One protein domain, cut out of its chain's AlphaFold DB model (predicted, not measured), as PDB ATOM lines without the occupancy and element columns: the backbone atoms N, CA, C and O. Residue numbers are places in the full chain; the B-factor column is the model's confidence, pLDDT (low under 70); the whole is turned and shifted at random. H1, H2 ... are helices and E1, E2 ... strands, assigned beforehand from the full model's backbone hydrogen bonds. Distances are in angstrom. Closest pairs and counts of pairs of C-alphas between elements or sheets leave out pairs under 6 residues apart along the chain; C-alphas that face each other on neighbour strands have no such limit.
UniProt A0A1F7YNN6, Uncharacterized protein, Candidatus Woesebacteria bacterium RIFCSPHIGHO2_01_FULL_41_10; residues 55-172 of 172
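AT A GLANCE: This is residues 55 to 172 of the 172 residues of an uncharacterized protein of Candidatus Woesebacteria bacterium RIFCSPHIGHO2_01_FULL_41_10 (UniProt A0A1F7YNN6). Picture a body in which three helices, H3, H4 and H5, with H4 between the other two, pack on two small strand pairs, E1 with E4 and E2 with E3; helices H1 and H2 form a small arm off one end. The last stretch, residues 156 to 172, loops out and comes back, so that residues 170 to 171 pair with E1. The printed part has 118 residues, in the order H1 H2 E1 H3 H4 E2 E3 E4 H5; both sheets are antiparallel, and the class is mixed. It is compact, with a radius of gyration of the C-alphas of 14.1 A and spans of 43 by 33 by 20 A.

IN THESE COORDINATES: Find C-alpha 55 at (130.928, 160.530, 161.520), where H1, residues 55 to 62, begins; H2 is residues 66 to 72. Strand E1, residues 78 to 82, runs 13.1 A. Then come H3, residues 88 to 97, 14.0 A, and H4, residues 104 to 113, 14.3 A. Strands E2, 125 to 127, E3, 130 to 132, and E4, 136 to 140, follow. H5, residues 146 to 155, runs 14.0 A to C-alpha 155 at (135.786, 179.985, 178.043).

HOW THE PARTS SIT: H1 and H2 are close but not clearly touching, C-alphas 55 and 69 being closest at 7.3 A. E1 and E4 are antiparallel neighbours, with N 80 and O 138 within hydrogen-bond range at 2.8 A. The hairpin E2 and E3 has N 125 and O 132 at 2.8 A. H4 touches H3, closest at C-alphas 92 and 104, 4.8 A, and H5, at C-alphas 107 and 146, 5.1 A. C-alphas 138 of E4 and 153 of H5 are their closest, 6.4 A. In each helix every O i to N i+4 pair is within hydrogen-bond range.

THE WHOLE: C-alphas 67 and 129 are farthest apart, 42.8 A. The printed part has no cut; the link H4 to E2 is long. Residues 161 to 166 have pLDDT under 70.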
ATOM      1  N   GLU A  55     130.367 161.702 162.184       92.06
ATOM      2  CA  GLU A  55     130.928 160.530 161.520       92.06
ATOM      3  C   GLU A  55     130.892 160.666 159.991       92.06
ATOM      4  O   GLU A  55     131.868 160.301 159.334       92.06
ATOM      5  N   ASP A  56     129.837 161.262 159.419       94.19
ATOM      6  CA  ASP A  56     129.768 161.533 157.977       94.19
ATOM      7  C   ASP A  56     130.884 162.497 157.556       94.19
ATOM      8  O   ASP A  56     131.523 162.300 156.522       94.19
ATOM      9  N   TYR A  57     131.184 163.508 158.383       94.31
ATOM     10  CA  TYR A  57     132.308 164.416 158.140       94.31
ATOM     11  C   TYR A  57     133.644 163.665 158.124       94.31
ATOM     12  O   TYR A  57     134.483 163.920 157.253       94.31
ATOM     13  N   PHE A  58     133.850 162.728 159.052       93.62
ATOM     14  CA  PHE A  58     135.075 161.928 159.109       93.62
ATOM     15  C   PHE A  58     135.223 161.016 157.888       93.62
ATOM     16  O   PHE A  58     136.304 160.948 157.299       93.62
ATOM     17  N   VAL A  59     134.144 160.382 157.433       94.25
ATOM     18  CA  VAL A  59     134.169 159.569 156.209       94.25
ATOM     19  C   VAL A  59     134.455 160.432 154.979       94.25
ATOM     20  O   VAL A  59     135.324 160.109 154.174       94.25
ATOM     21  N   GLU A  60     133.756 161.553 154.824       93.88
ATOM     22  CA  GLU A  60     133.833 162.367 153.607       93.88
ATOM     23  C   GLU A  60     135.126 163.183 153.513       93.88
ATOM     24  O   GLU A  60     135.708 163.313 152.433       93.88
ATOM     25  N   THR A  61     135.585 163.724 154.643       92.25
ATOM     26  CA  THR A  61     136.708 164.670 154.682       92.25
ATOM     27  C   THR A  61     138.006 164.002 155.112       92.25
ATOM     28  O   THR A  61     139.050 164.245 154.502       92.25
ATOM     29  N   LEU A  62     137.957 163.139 156.134       90.69
ATOM     30  CA  LEU A  62     139.137 162.425 156.636       90.69
ATOM     31  C   LEU A  62     139.350 161.076 155.943       90.69
ATOM     32  O   LEU A  62     140.406 160.472 156.123       90.69
ATOM     33  N   ARG A  63     138.396 160.637 155.107       93.19
ATOM     34  CA  ARG A  63     138.432 159.351 154.390       93.19
ATOM     35  C   ARG A  63     138.535 158.153 155.330       93.19
ATOM     36  O   ARG A  63     139.169 157.162 154.977       93.19
ATOM     37  N   TRP A  64     137.925 158.269 156.506       92.81
ATOM     38  CA  TRP A  64     137.826 157.172 157.456       92.81
ATOM     39  C   TRP A  64     137.040 156.009 156.873       92.81
ATOM     40  O   TRP A  64     136.011 156.204 156.220       92.81
ATOM     41  N   ASP A  65     137.526 154.803 157.129       93.88
ATOM     42  CA  ASP A  65     136.810 153.583 156.798       93.88
ATOM     43  C   ASP A  65     136.010 153.042 157.999       93.88
ATOM     44  O   ASP A  65     135.885 153.668 159.056       93.88
ATOM     45  N   SER A  66     135.397 151.872 157.823       91.00
ATOM     46  CA  SER A  66     134.602 151.240 158.878       91.00
ATOM     47  C   SER A  66     135.426 150.816 160.096       91.00
ATOM     48  O   SER A  66     134.872 150.746 161.192       91.00
ATOM     49  N   GLU A  67     136.711 150.491 159.919       92.12
ATOM     50  CA  GLU A  67     137.599 150.112 161.021       92.12
ATOM     51  C   GLU A  67     137.970 151.349 161.845       92.12
ATOM     52  O   GLU A  67     137.852 151.317 163.073       92.12
ATOM     53  N   ASP A  68     138.290 152.461 161.175       91.38
ATOM     54  CA  ASP A  68     138.525 153.752 161.826       91.38
ATOM     55  C   ASP A  68     137.305 154.192 162.646       91.38
ATOM     56  O   ASP A  68     137.429 154.540 163.821       91.38
ATOM     57  N   LEU A  69     136.101 154.133 162.075       88.69
ATOM     58  CA  LEU A  69     134.878 154.492 162.798       88.69
ATOM     59  C   LEU A  69     134.632 153.580 164.006       88.69
ATOM     60  O   LEU A  69     134.333 154.075 165.096       88.69
ATOM     61  N   ALA A  70     134.797 152.264 163.844       87.50
ATOM     62  CA  ALA A  70     134.607 151.299 164.925       87.50
ATOM     63  C   ALA A  70     135.581 151.544 166.088       87.50
ATOM     64  O   ALA A  70     135.172 151.529 167.249       87.50
ATOM     65  N   ALA A  71     136.845 151.851 165.785       86.38
ATOM     66  CA  ALA A  71     137.855 152.185 166.788       86.38
ATOM     67  C   ALA A  71     137.538 153.477 167.565       86.38
ATOM     68  O   ALA A  71     138.096 153.709 168.636       86.38
ATOM     69  N   ASN A  72     136.643 154.319 167.041       82.75
ATOM     70  CA  ASN A  72     136.364 155.655 167.559       82.75
ATOM     71  C   ASN A  72     134.898 155.876 167.973       82.75
ATOM     72  O   ASN A  72     134.544 156.969 168.405       82.75
ATOM     73  N   THR A  73     134.060 154.835 167.931       74.38
ATOM     74  CA  THR A  73     132.619 154.908 168.249       74.38
ATOM     75  C   THR A  73     132.347 155.257 169.725       74.38
ATOM     76  O   THR A  73     131.299 155.797 170.085       74.38
ATOM     77  N   GLU A  74     133.295 154.982 170.622       76.38
ATOM     78  CA  GLU A  74     133.162 155.271 172.059       76.38
ATOM     79  C   GLU A  74     133.552 156.707 172.444       76.38
ATOM     80  O   GLU A  74     133.478 157.065 173.619       76.38
ATOM     81  N   ARG A  75     133.955 157.554 171.487       72.94
ATOM     82  CA  ARG A  75     134.389 158.921 171.801       72.94
ATOM     83  C   ARG A  75     133.253 159.755 172.376       72.94
ATOM     84  O   ARG A  75     132.199 159.917 171.765       72.94
ATOM     85  N   VAL A  76     133.506 160.294 173.563       80.06
ATOM     86  CA  VAL A  76     132.576 161.182 174.266       80.06
ATOM     87  C   VAL A  76     132.687 162.604 173.726       80.06
ATOM     88  O   VAL A  76     131.676 163.281 173.605       80.06
ATOM     89  N   GLU A  77     133.893 163.043 173.360       92.81
ATOM     90  CA  GLU A  77     134.165 164.401 172.891       92.81
ATOM     91  C   GLU A  77     134.986 164.392 171.605       92.81
ATOM     92  O   GLU A  77     135.857 163.541 171.416       92.81
ATOM     93  N   ILE A  78     134.752 165.400 170.773       93.75
ATOM     94  CA  ILE A  78     135.482 165.672 169.537       93.75
ATOM     95  C   ILE A  78     136.054 167.087 169.578       93.75
ATOM     96  O   ILE A  78     135.603 167.938 170.344       93.75
ATOM     97  N   SER A  79     137.072 167.341 168.767       94.75
ATOM     98  CA  SER A  79     137.664 168.670 168.601       94.75
ATOM     99  C   SER A  79     136.945 169.418 167.488       94.75
ATOM    100  O   SER A  79     137.021 169.004 166.336       94.75
ATOM    101  N   PHE A  80     136.287 170.521 167.819       96.19
ATOM    102  CA  PHE A  80     135.736 171.479 166.868       96.19
ATOM    103  C   PHE A  80     136.712 172.633 166.667       96.19
ATOM    104  O   PHE A  80     137.083 173.297 167.633       96.19
ATOM    105  N   TYR A  81     137.139 172.865 165.433       94.19
ATOM    106  CA  TYR A  81     138.161 173.854 165.111       94.19
ATOM    107  C   TYR A  81     137.560 175.167 164.633       94.19
ATOM    108  O   TYR A  81     136.641 175.190 163.815       94.19
ATOM    109  N   VAL A  82     138.149 176.264 165.108       93.25
ATOM    110  CA  VAL A  82     137.819 177.629 164.699       93.25
ATOM    111  C   VAL A  82     139.078 178.266 164.116       93.25
ATOM    112  O   VAL A  82     140.084 178.468 164.802       93.25
ATOM    113  N   THR A  83     139.037 178.556 162.819       91.25
ATOM    114  CA  THR A  83     140.139 179.155 162.046       91.25
ATOM    115  C   THR A  83     139.910 180.651 161.818       91.25
ATOM    116  O   THR A  83     138.843 181.172 162.138       91.25
ATOM    117  N   GLU A  84     140.888 181.351 161.232       89.50
ATOM    118  CA  GLU A  84     140.756 182.781 160.889       89.50
ATOM    119  C   GLU A  84     139.587 183.069 159.931       89.50
ATOM    120  O   GLU A  84     138.970 184.127 160.008       89.50
ATOM    121  N   ASP A  85     139.254 182.113 159.060       89.31
ATOM    122  CA  ASP A  85     138.173 182.241 158.075       89.31
ATOM    123  C   ASP A  85     136.796 181.846 158.640       89.31
ATOM    124  O   ASP A  85     135.776 181.913 157.946       89.31
ATOM    125  N   THR A  86     136.741 181.397 159.898       92.06
ATOM    126  CA  THR A  86     135.499 180.945 160.524       92.06
ATOM    127  C   THR A  86     134.635 182.137 160.930       92.06
ATOM    128  O   THR A  86     135.081 183.063 161.600       92.06
ATOM    129  N   THR A  87     133.355 182.103 160.556       96.00
ATOM    130  CA  THR A  87     132.365 183.116 160.952       96.00
ATOM    131  C   THR A  87     131.433 182.576 162.029       96.00
ATOM    132  O   THR A  87     131.257 181.363 162.145       96.00
ATOM    133  N   LEU A  88     130.767 183.468 162.773       96.75
ATOM    134  CA  LEU A  88     129.770 183.064 163.772       96.75
ATOM    135  C   LEU A  88     128.654 182.227 163.143       96.75
ATOM    136  O   LEU A  88     128.344 181.157 163.647       96.75
ATOM    137  N   GLU A  89     128.116 182.660 162.003       97.31
ATOM    138  CA  GLU A  89     127.122 181.877 161.258       97.31
ATOM    139  C   GLU A  89     127.669 180.516 160.828       97.31
ATOM    140  O   GLU A  89     126.951 179.521 160.858       97.31
ATOM    141  N   GLY A  90     128.947 180.450 160.449       97.38
ATOM    142  CA  GLY A  90     129.620 179.190 160.156       97.38
ATOM    143  C   GLY A  90     129.632 178.253 161.361       97.38
ATOM    144  O   GLY A  90     129.324 177.077 161.203       97.38
ATOM    145  N   ILE A  91     129.934 178.758 162.559       97.62
ATOM    146  CA  ILE A  91     129.899 177.963 163.794       97.62
ATOM    147  C   ILE A  91     128.480 177.455 164.057       97.62
ATOM    148  O   ILE A  91     128.279 176.250 164.181       97.62
ATOM    149  N   LEU A  92     127.497 178.358 164.097       98.00
ATOM    150  CA  LEU A  92     126.111 178.019 164.433       98.00
ATOM    151  C   LEU A  92     125.538 176.978 163.465       98.00
ATOM    152  O   LEU A  92     125.067 175.928 163.897       98.00
ATOM    153  N   ASN A  93     125.663 177.231 162.159       97.81
ATOM    154  CA  ASN A  93     125.123 176.345 161.135       97.81
ATOM    155  C   ASN A  93     125.836 174.992 161.110       97.81
ATOM    156  O   ASN A  93     125.178 173.976 160.938       97.81
ATOM    157  N   ASN A  94     127.163 174.944 161.279       97.94
ATOM    158  CA  ASN A  94     127.876 173.667 161.281       97.94
ATOM    159  C   ASN A  94     127.537 172.829 162.518       97.94
ATOM    160  O   ASN A  94     127.306 171.629 162.391       97.94
ATOM    161  N   LEU A  95     127.489 173.437 163.705       98.06
ATOM    162  CA  LEU A  95     127.152 172.701 164.923       98.06
ATOM    163  C   LEU A  95     125.710 172.178 164.890       98.06
ATOM    164  O   LEU A  95     125.462 171.083 165.387       98.06
ATOM    165  N   GLU A  96     124.779 172.904 164.268       97.94
ATOM    166  CA  GLU A  96     123.419 172.409 164.026       97.94
ATOM    167  C   GLU A  96     123.400 171.299 162.965       97.94
ATOM    168  O   GLU A  96     122.850 170.219 163.179       97.94
ATOM    169  N   TYR A  97     124.058 171.530 161.828       97.75
ATOM    170  CA  TYR A  97     124.061 170.612 160.691       97.75
ATOM    171  C   TYR A  97     124.624 169.230 161.036       97.75
ATOM    172  O   TYR A  97     124.085 168.226 160.568       97.75
ATOM    173  N   TYR A  98     125.671 169.186 161.868       97.19
ATOM    174  CA  TYR A  98     126.321 167.953 162.321       97.19
ATOM    175  C   TYR A  98     125.778 167.402 163.651       97.19
ATOM    176  O   TYR A  98     126.302 166.410 164.149       97.19
ATOM    177  N   GLY A  99     124.730 168.014 164.217       96.06
ATOM    178  CA  GLY A  99     123.999 167.458 165.358       96.06
ATOM    179  C   GLY A  99     124.610 167.701 166.739       96.06
ATOM    180  O   GLY A  99     124.234 167.013 167.681       96.06
ATOM    181  N   PHE A 100     125.501 168.685 166.896       97.50
ATOM    182  CA  PHE A 100     126.010 169.113 168.210       97.50
ATOM    183  C   PHE A 100     125.069 170.075 168.933       97.50
ATOM    184  O   PHE A 100     125.088 170.154 170.158       97.50
ATOM    185  N   VAL A 101     124.218 170.783 168.191       97.69
ATOM    186  CA  VAL A 101     123.092 171.542 168.741       97.69
ATOM    187  C   VAL A 101     121.827 171.247 167.948       97.69
ATOM    188  O   VAL A 101     121.885 170.912 166.770       97.69
ATOM    189  N   ARG A 102     120.670 171.359 168.602       96.19
ATOM    190  CA  ARG A 102     119.366 171.138 167.954       96.19
ATOM    191  C   ARG A 102     118.884 172.341 167.146       96.19
ATOM    192  O   ARG A 102     117.983 172.195 166.329       96.19
ATOM    193  N   ASP A 103     119.416 173.520 167.462       95.56
ATOM    194  CA  ASP A 103     118.950 174.811 166.968       95.56
ATOM    195  C   ASP A 103     120.091 175.840 167.085       95.56
ATOM    196  O   ASP A 103     120.553 176.162 168.190       95.56
ATOM    197  N   GLY A 104     120.568 176.350 165.949       96.25
ATOM    198  CA  GLY A 104     121.622 177.359 165.894       96.25
ATOM    199  C   GLY A 104     121.221 178.689 166.540       96.25
ATOM    200  O   GLY A 104     122.067 179.359 167.135       96.25
ATOM    201  N   GLU A 105     119.938 179.061 166.523       95.75
ATOM    202  CA  GLU A 105     119.456 180.274 167.190       95.75
ATOM    203  C   GLU A 105     119.390 180.099 168.710       95.75
ATOM    204  O   GLU A 105     119.672 181.045 169.455       95.75
ATOM    205  N   ALA A 106     119.123 178.884 169.196       96.25
ATOM    206  CA  ALA A 106     119.250 178.574 170.617       96.25
ATOM    207  C   ALA A 106     120.708 178.732 171.072       96.25
ATOM    208  O   ALA A 106     120.972 179.387 172.085       96.25
ATOM    209  N   LEU A 107     121.668 178.227 170.288       97.50
ATOM    210  CA  LEU A 107     123.091 178.429 170.563       97.50
ATOM    211  C   LEU A 107     123.470 179.918 170.520       97.50
ATOM    212  O   LEU A 107     124.110 180.411 171.453       97.50
ATOM    213  N   ARG A 108     123.016 180.671 169.509       97.31
ATOM    214  CA  ARG A 108     123.233 182.126 169.425       97.31
ATOM    215  C   ARG A 108     122.737 182.843 170.676       97.31
ATOM    216  O   ARG A 108     123.469 183.655 171.247       97.31
ATOM    217  N   TYR A 109     121.517 182.536 171.111       95.88
ATOM    218  CA  TYR A 109     120.956 183.087 172.337       95.88
ATOM    219  C   TYR A 109     121.855 182.765 173.535       95.88
ATOM    220  O   TYR A 109     122.184 183.654 174.321       95.88
ATOM    221  N   THR A 110     122.307 181.518 173.676       96.06
ATOM    222  CA  THR A 110     123.166 181.138 174.805       96.06
ATOM    223  C   THR A 110     124.539 181.810 174.776       96.06
ATOM    224  O   THR A 110     124.999 182.228 175.833       96.06
ATOM    225  N   LEU A 111     125.158 182.023 173.608       96.31
ATOM    226  CA  LEU A 111     126.410 182.786 173.476       96.31
ATOM    227  C   LEU A 111     126.253 184.239 173.952       96.31
ATOM    228  O   LEU A 111     127.136 184.784 174.604       96.31
ATOM    229  N   GLN A 112     125.098 184.861 173.706       94.31
ATOM    230  CA  GLN A 112     124.812 186.221 174.179       94.31
ATOM    231  C   GLN A 112     124.582 186.305 175.697       94.31
ATOM    232  O   GLN A 112     124.777 187.367 176.290       94.31
ATOM    233  N   ASN A 113     124.143 185.208 176.317       94.69
ATOM    234  CA  ASN A 113     123.701 185.171 177.716       94.69
ATOM    235  C   ASN A 113     124.642 184.381 178.641       94.69
ATOM    236  O   ASN A 113     124.405 184.323 179.847       94.69
ATOM    237  N   THR A 114     125.701 183.784 178.100       94.62
ATOM    238  CA  THR A 114     126.745 183.113 178.879       94.62
ATOM    239  C   THR A 114     127.847 184.120 179.173       94.62
ATOM    240  O   THR A 114     128.247 184.890 178.304       94.62
ATOM    241  N   SER A 115     128.323 184.136 180.418       92.94
ATOM    242  CA  SER A 115     129.448 184.986 180.790       92.94
ATOM    243  C   SER A 115     130.713 184.489 180.105       92.94
ATOM    244  O   SER A 115     131.119 183.341 180.301       92.94
ATOM    245  N   ASP A 116     131.358 185.387 179.376       91.56
ATOM    246  CA  ASP A 116     132.750 185.226 178.996       91.56
ATOM    247  C   ASP A 116     133.634 185.658 180.170       91.56
ATOM    248  O   ASP A 116     133.455 186.724 180.767       91.56
ATOM    249  N   THR A 117     134.519 184.764 180.577       89.44
ATOM    250  CA  THR A 117     135.475 184.947 181.674       89.44
ATOM    251  C   THR A 117     136.905 185.028 181.159       89.44
ATOM    252  O   THR A 117     137.830 185.289 181.934       89.44
ATOM    253  N   THR A 118     137.082 184.839 179.856       79.94
ATOM    254  CA  THR A 118     138.343 185.001 179.161       79.94
ATOM    255  C   THR A 118     138.318 186.350 178.448       79.94
ATOM    256  O   THR A 118     137.282 186.862 178.047       79.94
ATOM    257  N   SER A 119     139.451 187.038 178.384       79.69
ATOM    258  CA  SER A 119     139.575 188.129 177.419       79.69
ATOM    259  C   SER A 119     140.093 187.470 176.155       79.69
ATOM    260  O   SER A 119     141.243 187.029 176.170       79.69
ATOM    261  N   GLY A 120     139.243 187.334 175.131       83.00
ATOM    262  CA  GLY A 120     139.620 186.697 173.868       83.00
ATOM    263  C   GLY A 120     140.927 187.264 173.306       83.00
ATOM    264  O   GLY A 120     141.269 188.435 173.517       83.00
ATOM    265  N   GLN A 121     141.690 186.423 172.616       87.94
ATOM    266  CA  GLN A 121     142.952 186.799 171.993       87.94
ATOM    267  C   GLN A 121     142.738 187.717 170.783       87.94
ATOM    268  O   GLN A 121     141.627 187.982 170.321       87.94
ATOM    269  N   GLU A 122     143.845 188.241 170.260       86.88
ATOM    270  CA  GLU A 122     143.818 189.067 169.058       86.88
ATOM    271  C   GLU A 122     143.153 188.320 167.893       86.88
ATOM    272  O   GLU A 122     143.521 187.196 167.560       86.88
ATOM    273  N   GLY A 123     142.164 188.968 167.275       87.88
ATOM    274  CA  GLY A 123     141.403 188.398 166.165       87.88
ATOM    275  C   GLY A 123     140.259 187.467 166.576       87.88
ATOM    276  O   GLY A 123     139.589 186.947 165.688       87.88
ATOM    277  N   ALA A 124     139.996 187.283 167.877       92.62
ATOM    278  CA  ALA A 124     138.849 186.512 168.346       92.62
ATOM    279  C   ALA A 124     137.526 187.009 167.735       92.62
ATOM    280  O   ALA A 124     137.295 188.205 167.515       92.62
ATOM    281  N   LEU A 125     136.648 186.054 167.451       94.19
ATOM    282  CA  LEU A 125     135.351 186.272 166.844       94.19
ATOM    283  C   LEU A 125     134.353 186.756 167.901       94.19
ATOM    284  O   LEU A 125     134.076 186.064 168.877       94.19
ATOM    285  N   LYS A 126     133.723 187.907 167.656       93.12
ATOM    286  CA  LYS A 126     132.659 188.423 168.526       93.12
ATOM    287  C   LYS A 126     131.416 187.531 168.459       93.12
ATOM    288  O   LYS A 126     130.819 187.373 167.393       93.12
ATOM    289  N   ALA A 127     130.977 187.029 169.608       90.31
ATOM    290  CA  ALA A 127     129.802 186.177 169.756       90.31
ATOM    291  C   ALA A 127     128.870 186.734 170.843       90.31
ATOM    292  O   ALA A 127     128.821 186.268 171.979       90.31
ATOM    293  N   GLY A 128     128.109 187.774 170.490       80.56
ATOM    294  CA  GLY A 128     127.239 188.459 171.442       80.56
ATOM    295  C   GLY A 128     128.037 189.309 172.427       80.56
ATOM    296  O   GLY A 128     128.626 190.310 172.023       80.56
ATOM    297  N   ASN A 129     128.024 188.918 173.704       82.31
ATOM    298  CA  ASN A 129     128.739 189.616 174.778       82.31
ATOM    299  C   ASN A 129     130.140 189.042 175.052       82.31
ATOM    300  O   ASN A 129     130.873 189.640 175.837       82.31
ATOM    301  N   GLY A 130     130.492 187.913 174.433       89.62
ATOM    302  CA  GLY A 130     131.782 187.245 174.595       89.62
ATOM    303  C   GLY A 130     132.571 187.122 173.295       89.62
ATOM    304  O   GLY A 130     132.103 187.519 172.220       89.62
ATOM    305  N   ASP A 131     133.761 186.550 173.417       95.12
ATOM    306  CA  ASP A 131     134.707 186.298 172.341       95.12
ATOM    307  C   ASP A 131     134.963 184.795 172.173       95.12
ATOM    308  O   ASP A 131     135.175 184.066 173.135       95.12
ATOM    309  N   ILE A 132     134.936 184.319 170.927       95.94
ATOM    310  CA  ILE A 132     135.355 182.964 170.560       95.94
ATOM    311  C   ILE A 132     136.738 183.079 169.937       95.94
ATOM    312  O   ILE A 132     136.906 183.660 168.862       95.94
ATOM    313  N   ASP A 133     137.731 182.521 170.611       94.62
ATOM    314  CA  ASP A 133     139.089 182.460 170.100       94.62
ATOM    315  C   ASP A 133     139.187 181.713 168.763       94.62
ATOM    316  O   ASP A 133     138.698 180.598 168.568       94.62
ATOM    317  N   ILE A 134     139.872 182.356 167.824       92.06
ATOM    318  CA  ILE A 134     140.284 181.758 166.559       92.06
ATOM    319  C   ILE A 134     141.652 181.104 166.731       92.06
ATOM    320  O   ILE A 134     142.368 181.349 167.702       92.06
ATOM    321  N   LYS A 135     142.040 180.269 165.766       90.81
ATOM    322  CA  LYS A 135     143.222 179.413 165.892       90.81
ATOM    323  C   LYS A 135     143.177 178.606 167.196       90.81
ATOM    324  O   LYS A 135     144.172 178.473 167.914       90.81
ATOM    325  N   ALA A 136     142.014 178.037 167.459       92.31
ATOM    326  CA  ALA A 136     141.782 177.184 168.599       92.31
ATOM    327  C   ALA A 136     140.882 176.018 168.201       92.31
ATOM    328  O   ALA A 136     140.201 176.040 167.172       92.31
ATOM    329  N   TYR A 137     140.878 174.998 169.049       94.06
ATOM    330  CA  TYR A 137     139.856 173.972 169.030       94.06
ATOM    331  C   TYR A 137     139.157 173.850 170.373       94.06
ATOM    332  O   TYR A 137     139.697 174.169 171.435       94.06
ATOM    333  N   TYR A 138     137.949 173.322 170.308       96.00
ATOM    334  CA  TYR A 138     137.028 173.207 171.417       96.00
ATOM    335  C   TYR A 138     136.590 171.758 171.547       96.00
ATOM    336  O   TYR A 138     136.207 171.135 170.558       96.00
ATOM    337  N   ARG A 139     136.670 171.205 172.756       96.88
ATOM    338  CA  ARG A 139     136.187 169.849 173.027       96.88
ATOM    339  C   ARG A 139     134.685 169.902 173.270       96.88
ATOM    340  O   ARG A 139     134.249 170.488 174.256       96.88
ATOM    341  N   ILE A 140     133.914 169.340 172.348       97.50
ATOM    342  CA  ILE A 140     132.448 169.345 172.387       97.50
ATOM    343  C   ILE A 140     131.892 167.928 172.256       97.50
ATOM    344  O   ILE A 140     132.582 167.022 171.792       97.50
ATOM    345  N   SER A 141     130.637 167.745 172.656       96.25
ATOM    346  CA  SER A 141     129.926 166.467 172.606       96.25
ATOM    347  C   SER A 141     128.458 166.681 172.249       96.25
ATOM    348  O   SER A 141     127.888 167.709 172.612       96.25
ATOM    349  N   GLU A 142     127.825 165.700 171.601       95.25
ATOM    350  CA  GLU A 142     126.372 165.689 171.364       95.25
ATOM    351  C   GLU A 142     125.567 165.607 172.677       95.25
ATOM    352  O   GLU A 142     124.386 165.947 172.698       95.25
ATOM    353  N   ASP A 143     126.190 165.188 173.784       96.00
ATOM    354  CA  ASP A 143     125.557 165.135 175.109       96.00
ATOM    355  C   ASP A 143     125.599 166.489 175.851       96.00
ATOM    356  O   ASP A 143     125.109 166.606 176.977       96.00
ATOM    357  N   MET A 144     126.165 167.530 175.228       97.81
ATOM    358  CA  MET A 144     126.166 168.893 175.756       97.81
ATOM    359  C   MET A 144     124.962 169.682 175.243       97.81
ATOM    360  O   MET A 144     124.640 169.688 174.058       97.81
ATOM    361  N   ASN A 145     124.305 170.398 176.149       98.06
ATOM    362  CA  ASN A 145     123.245 171.336 175.802       98.06
ATOM    363  C   ASN A 145     123.825 172.667 175.275       98.06
ATOM    364  O   ASN A 145     125.024 172.934 175.406       98.06
ATOM    365  N   ALA A 146     122.982 173.536 174.712       97.75
ATOM    366  CA  ALA A 146     123.429 174.784 174.084       97.75
ATOM    367  C   ALA A 146     124.233 175.694 175.039       97.75
ATOM    368  O   ALA A 146     125.238 176.275 174.635       97.75
ATOM    369  N   PHE A 147     123.863 175.761 176.324       97.56
ATOM    370  CA  PHE A 147     124.604 176.542 177.325       97.56
ATOM    371  C   PHE A 147     125.989 175.958 177.617       97.56
ATOM    372  O   PHE A 147     126.946 176.707 177.802       97.56
ATOM    373  N   GLN A 148     126.113 174.630 177.663       98.19
ATOM    374  CA  GLN A 148     127.402 173.967 177.851       98.19
ATOM    375  C   GLN A 148     128.317 174.216 176.651       98.19
ATOM    376  O   GLN A 148     129.467 174.602 176.850       98.19
ATOM    377  N   ILE A 149     127.795 174.085 175.427       98.12
ATOM    378  CA  ILE A 149     128.541 174.407 174.204       98.12
ATOM    379  C   ILE A 149     128.967 175.881 174.200       98.12
ATOM    380  O   ILE A 149     130.142 176.165 173.990       98.12
ATOM    381  N   ALA A 150     128.066 176.820 174.508       97.44
ATOM    382  CA  ALA A 150     128.402 178.242 174.595       97.44
ATOM    383  C   ALA A 150     129.505 178.515 175.629       97.44
ATOM    384  O   ALA A 150     130.460 179.231 175.339       97.44
ATOM    385  N   ASN A 151     129.427 177.900 176.812       97.25
ATOM    386  CA  ASN A 151     130.472 178.018 177.825       97.25
ATOM    387  C   ASN A 151     131.819 177.448 177.355       97.25
ATOM    388  O   ASN A 151     132.863 178.005 177.677       97.25
ATOM    389  N   ILE A 152     131.826 176.347 176.602       97.62
ATOM    390  CA  ILE A 152     133.057 175.813 176.013       97.62
ATOM    391  C   ILE A 152     133.636 176.798 174.991       97.62
ATOM    392  O   ILE A 152     134.811 177.141 175.103       97.62
ATOM    393  N   LEU A 153     132.821 177.277 174.048       97.12
ATOM    394  CA  LEU A 153     133.257 178.174 172.973       97.12
ATOM    395  C   LEU A 153     133.819 179.502 173.497       97.12
ATOM    396  O   LEU A 153     134.799 180.002 172.951       97.12
ATOM    397  N   LEU A 154     133.222 180.050 174.558       96.56
ATOM    398  CA  LEU A 154     133.654 181.317 175.146       96.56
ATOM    399  C   LEU A 154     134.814 181.161 176.132       96.56
ATOM    400  O   LEU A 154     135.624 182.062 176.247       96.56
ATOM    401  N   ASN A 155     134.897 180.050 176.875       96.50
ATOM    402  CA  ASN A 155     135.786 179.985 178.043       96.50
ATOM    403  C   ASN A 155     136.869 178.901 177.988       96.50
ATOM    404  O   ASN A 155     137.755 178.900 178.842       96.50
ATOM    405  N   ASN A 156     136.805 177.953 177.047       96.06
ATOM    406  CA  ASN A 156     137.688 176.776 177.046       96.06
ATOM    407  C   ASN A 156     138.371 176.506 175.688       96.06
ATOM    408  O   ASN A 156     138.290 175.383 175.175       96.06
ATOM    409  N   PRO A 157     139.063 177.498 175.097       94.19
ATOM    410  CA  PRO A 157     139.839 177.291 173.883       94.19
ATOM    411  C   PRO A 157     141.081 176.436 174.152       94.19
ATOM    412  O   PRO A 157     141.778 176.589 175.157       94.19
ATOM    413  N   ASN A 158     141.407 175.561 173.206       92.56
ATOM    414  CA  ASN A 158     142.693 174.878 173.150       92.56
ATOM    415  C   ASN A 158     143.470 175.402 171.944       92.56
ATOM    416  O   ASN A 158     143.151 175.086 170.798       92.56
ATOM    417  N   PHE A 159     144.494 176.208 172.200       88.38
ATOM    418  CA  PHE A 159     145.310 176.801 171.144       88.38
ATOM    419  C   PHE A 159     146.299 175.787 170.578       88.38
ATOM    420  O   PHE A 159     147.028 175.113 171.309       88.38
ATOM    421  N   TRP A 160     146.368 175.719 169.258       77.06
ATOM    422  CA  TRP A 160     147.440 175.032 168.545       77.06
ATOM    423  C   TRP A 160     148.632 175.962 168.283       77.06
ATOM    424  O   TRP A 160     148.519 177.186 168.261       77.06
ATOM    425  N   GLY A 161     149.815 175.369 168.110       64.44
ATOM    426  CA  GLY A 161     151.033 176.116 167.800       64.44
ATOM    427  C   GLY A 161     151.013 176.745 166.393       64.44
ATOM    428  O   GLY A 161     150.216 176.343 165.549       64.44
ATOM    429  N   PRO A 162     151.947 177.666 166.087       57.75
ATOM    430  CA  PRO A 162     151.988 178.482 164.857       57.75
ATOM    431  C   PRO A 162     152.149 177.719 163.522       57.75
ATOM    432  O   PRO A 162     152.294 178.344 162.479       57.75
ATOM    433  N   GLN A 163     152.159 176.386 163.540       54.19
ATOM    434  CA  GLN A 163     152.225 175.518 162.355       54.19
ATOM    435  C   GLN A 163     150.884 174.815 162.066       54.19
ATOM    436  O   GLN A 163     150.800 174.016 161.139       54.19
ATOM    437  N   GLY A 164     149.859 175.061 162.888       56.56
ATOM    438  CA  GLY A 164     148.609 174.311 162.919       56.56
ATOM    439  C   GLY A 164     147.470 174.918 162.108       56.56
ATOM    440  O   GLY A 164     146.358 174.960 162.616       56.56
ATOM    441  N   ASP A 165     147.707 175.361 160.872       56.22
ATOM    442  CA  ASP A 165     146.593 175.633 159.954       56.22
ATOM    443  C   ASP A 165     146.016 174.298 159.480       56.22
ATOM    444  O   ASP A 165     146.328 173.790 158.400       56.22
ATOM    445  N   TYR A 166     145.195 173.680 160.323       65.25
ATOM    446  CA  TYR A 166     144.406 172.542 159.892       65.25
ATOM    447  C   TYR A 166     143.098 173.073 159.313       65.25
ATOM    448  O   TYR A 166     142.270 173.642 160.019       65.25
ATOM    449  N   GLY A 167     142.889 172.849 158.017       73.38
ATOM    450  CA  GLY A 167     141.632 173.157 157.323       73.38
ATOM    451  C   GLY A 167     140.493 172.183 157.644       73.38
ATOM    452  O   GLY A 167     139.637 171.952 156.792       73.38
ATOM    453  N   TYR A 168     140.512 171.563 158.825       86.31
ATOM    454  CA  TYR A 168     139.478 170.638 159.276       86.31
ATOM    455  C   TYR A 168     138.537 171.346 160.240       86.31
ATOM    456  O   TYR A 168     138.964 172.177 161.028       86.31
ATOM    457  N   LEU A 169     137.261 170.985 160.176       92.69
ATOM    458  CA  LEU A 169     136.203 171.487 161.043       92.69
ATOM    459  C   LEU A 169     136.095 170.645 162.315       92.69
ATOM    460  O   LEU A 169     135.937 171.184 163.408       92.69
ATOM    461  N   PHE A 170     136.235 169.326 162.169       93.75
ATOM    462  CA  PHE A 170     136.205 168.378 163.272       93.75
ATOM    463  C   PHE A 170     137.401 167.432 163.213       93.75
ATOM    464  O   PHE A 170     137.768 166.951 162.140       93.75
ATOM    465  N   MET A 171     137.966 167.122 164.376       90.62
ATOM    466  CA  MET A 171     138.797 165.935 164.573       90.62
ATOM    467  C   MET A 171     138.235 165.098 165.712       90.62
ATOM    468  O   MET A 171     137.686 165.653 166.663       90.62
ATOM    469  N   PRO A 172     138.419 163.780 165.653       87.25
ATOM    470  CA  PRO A 172     138.019 162.898 166.726       87.25
ATOM    471  C   PRO A 172     138.893 163.114 167.965       87.25
ATOM    472  O   PRO A 172     140.139 163.218 167.863       87.25
TER     473      PRO A 172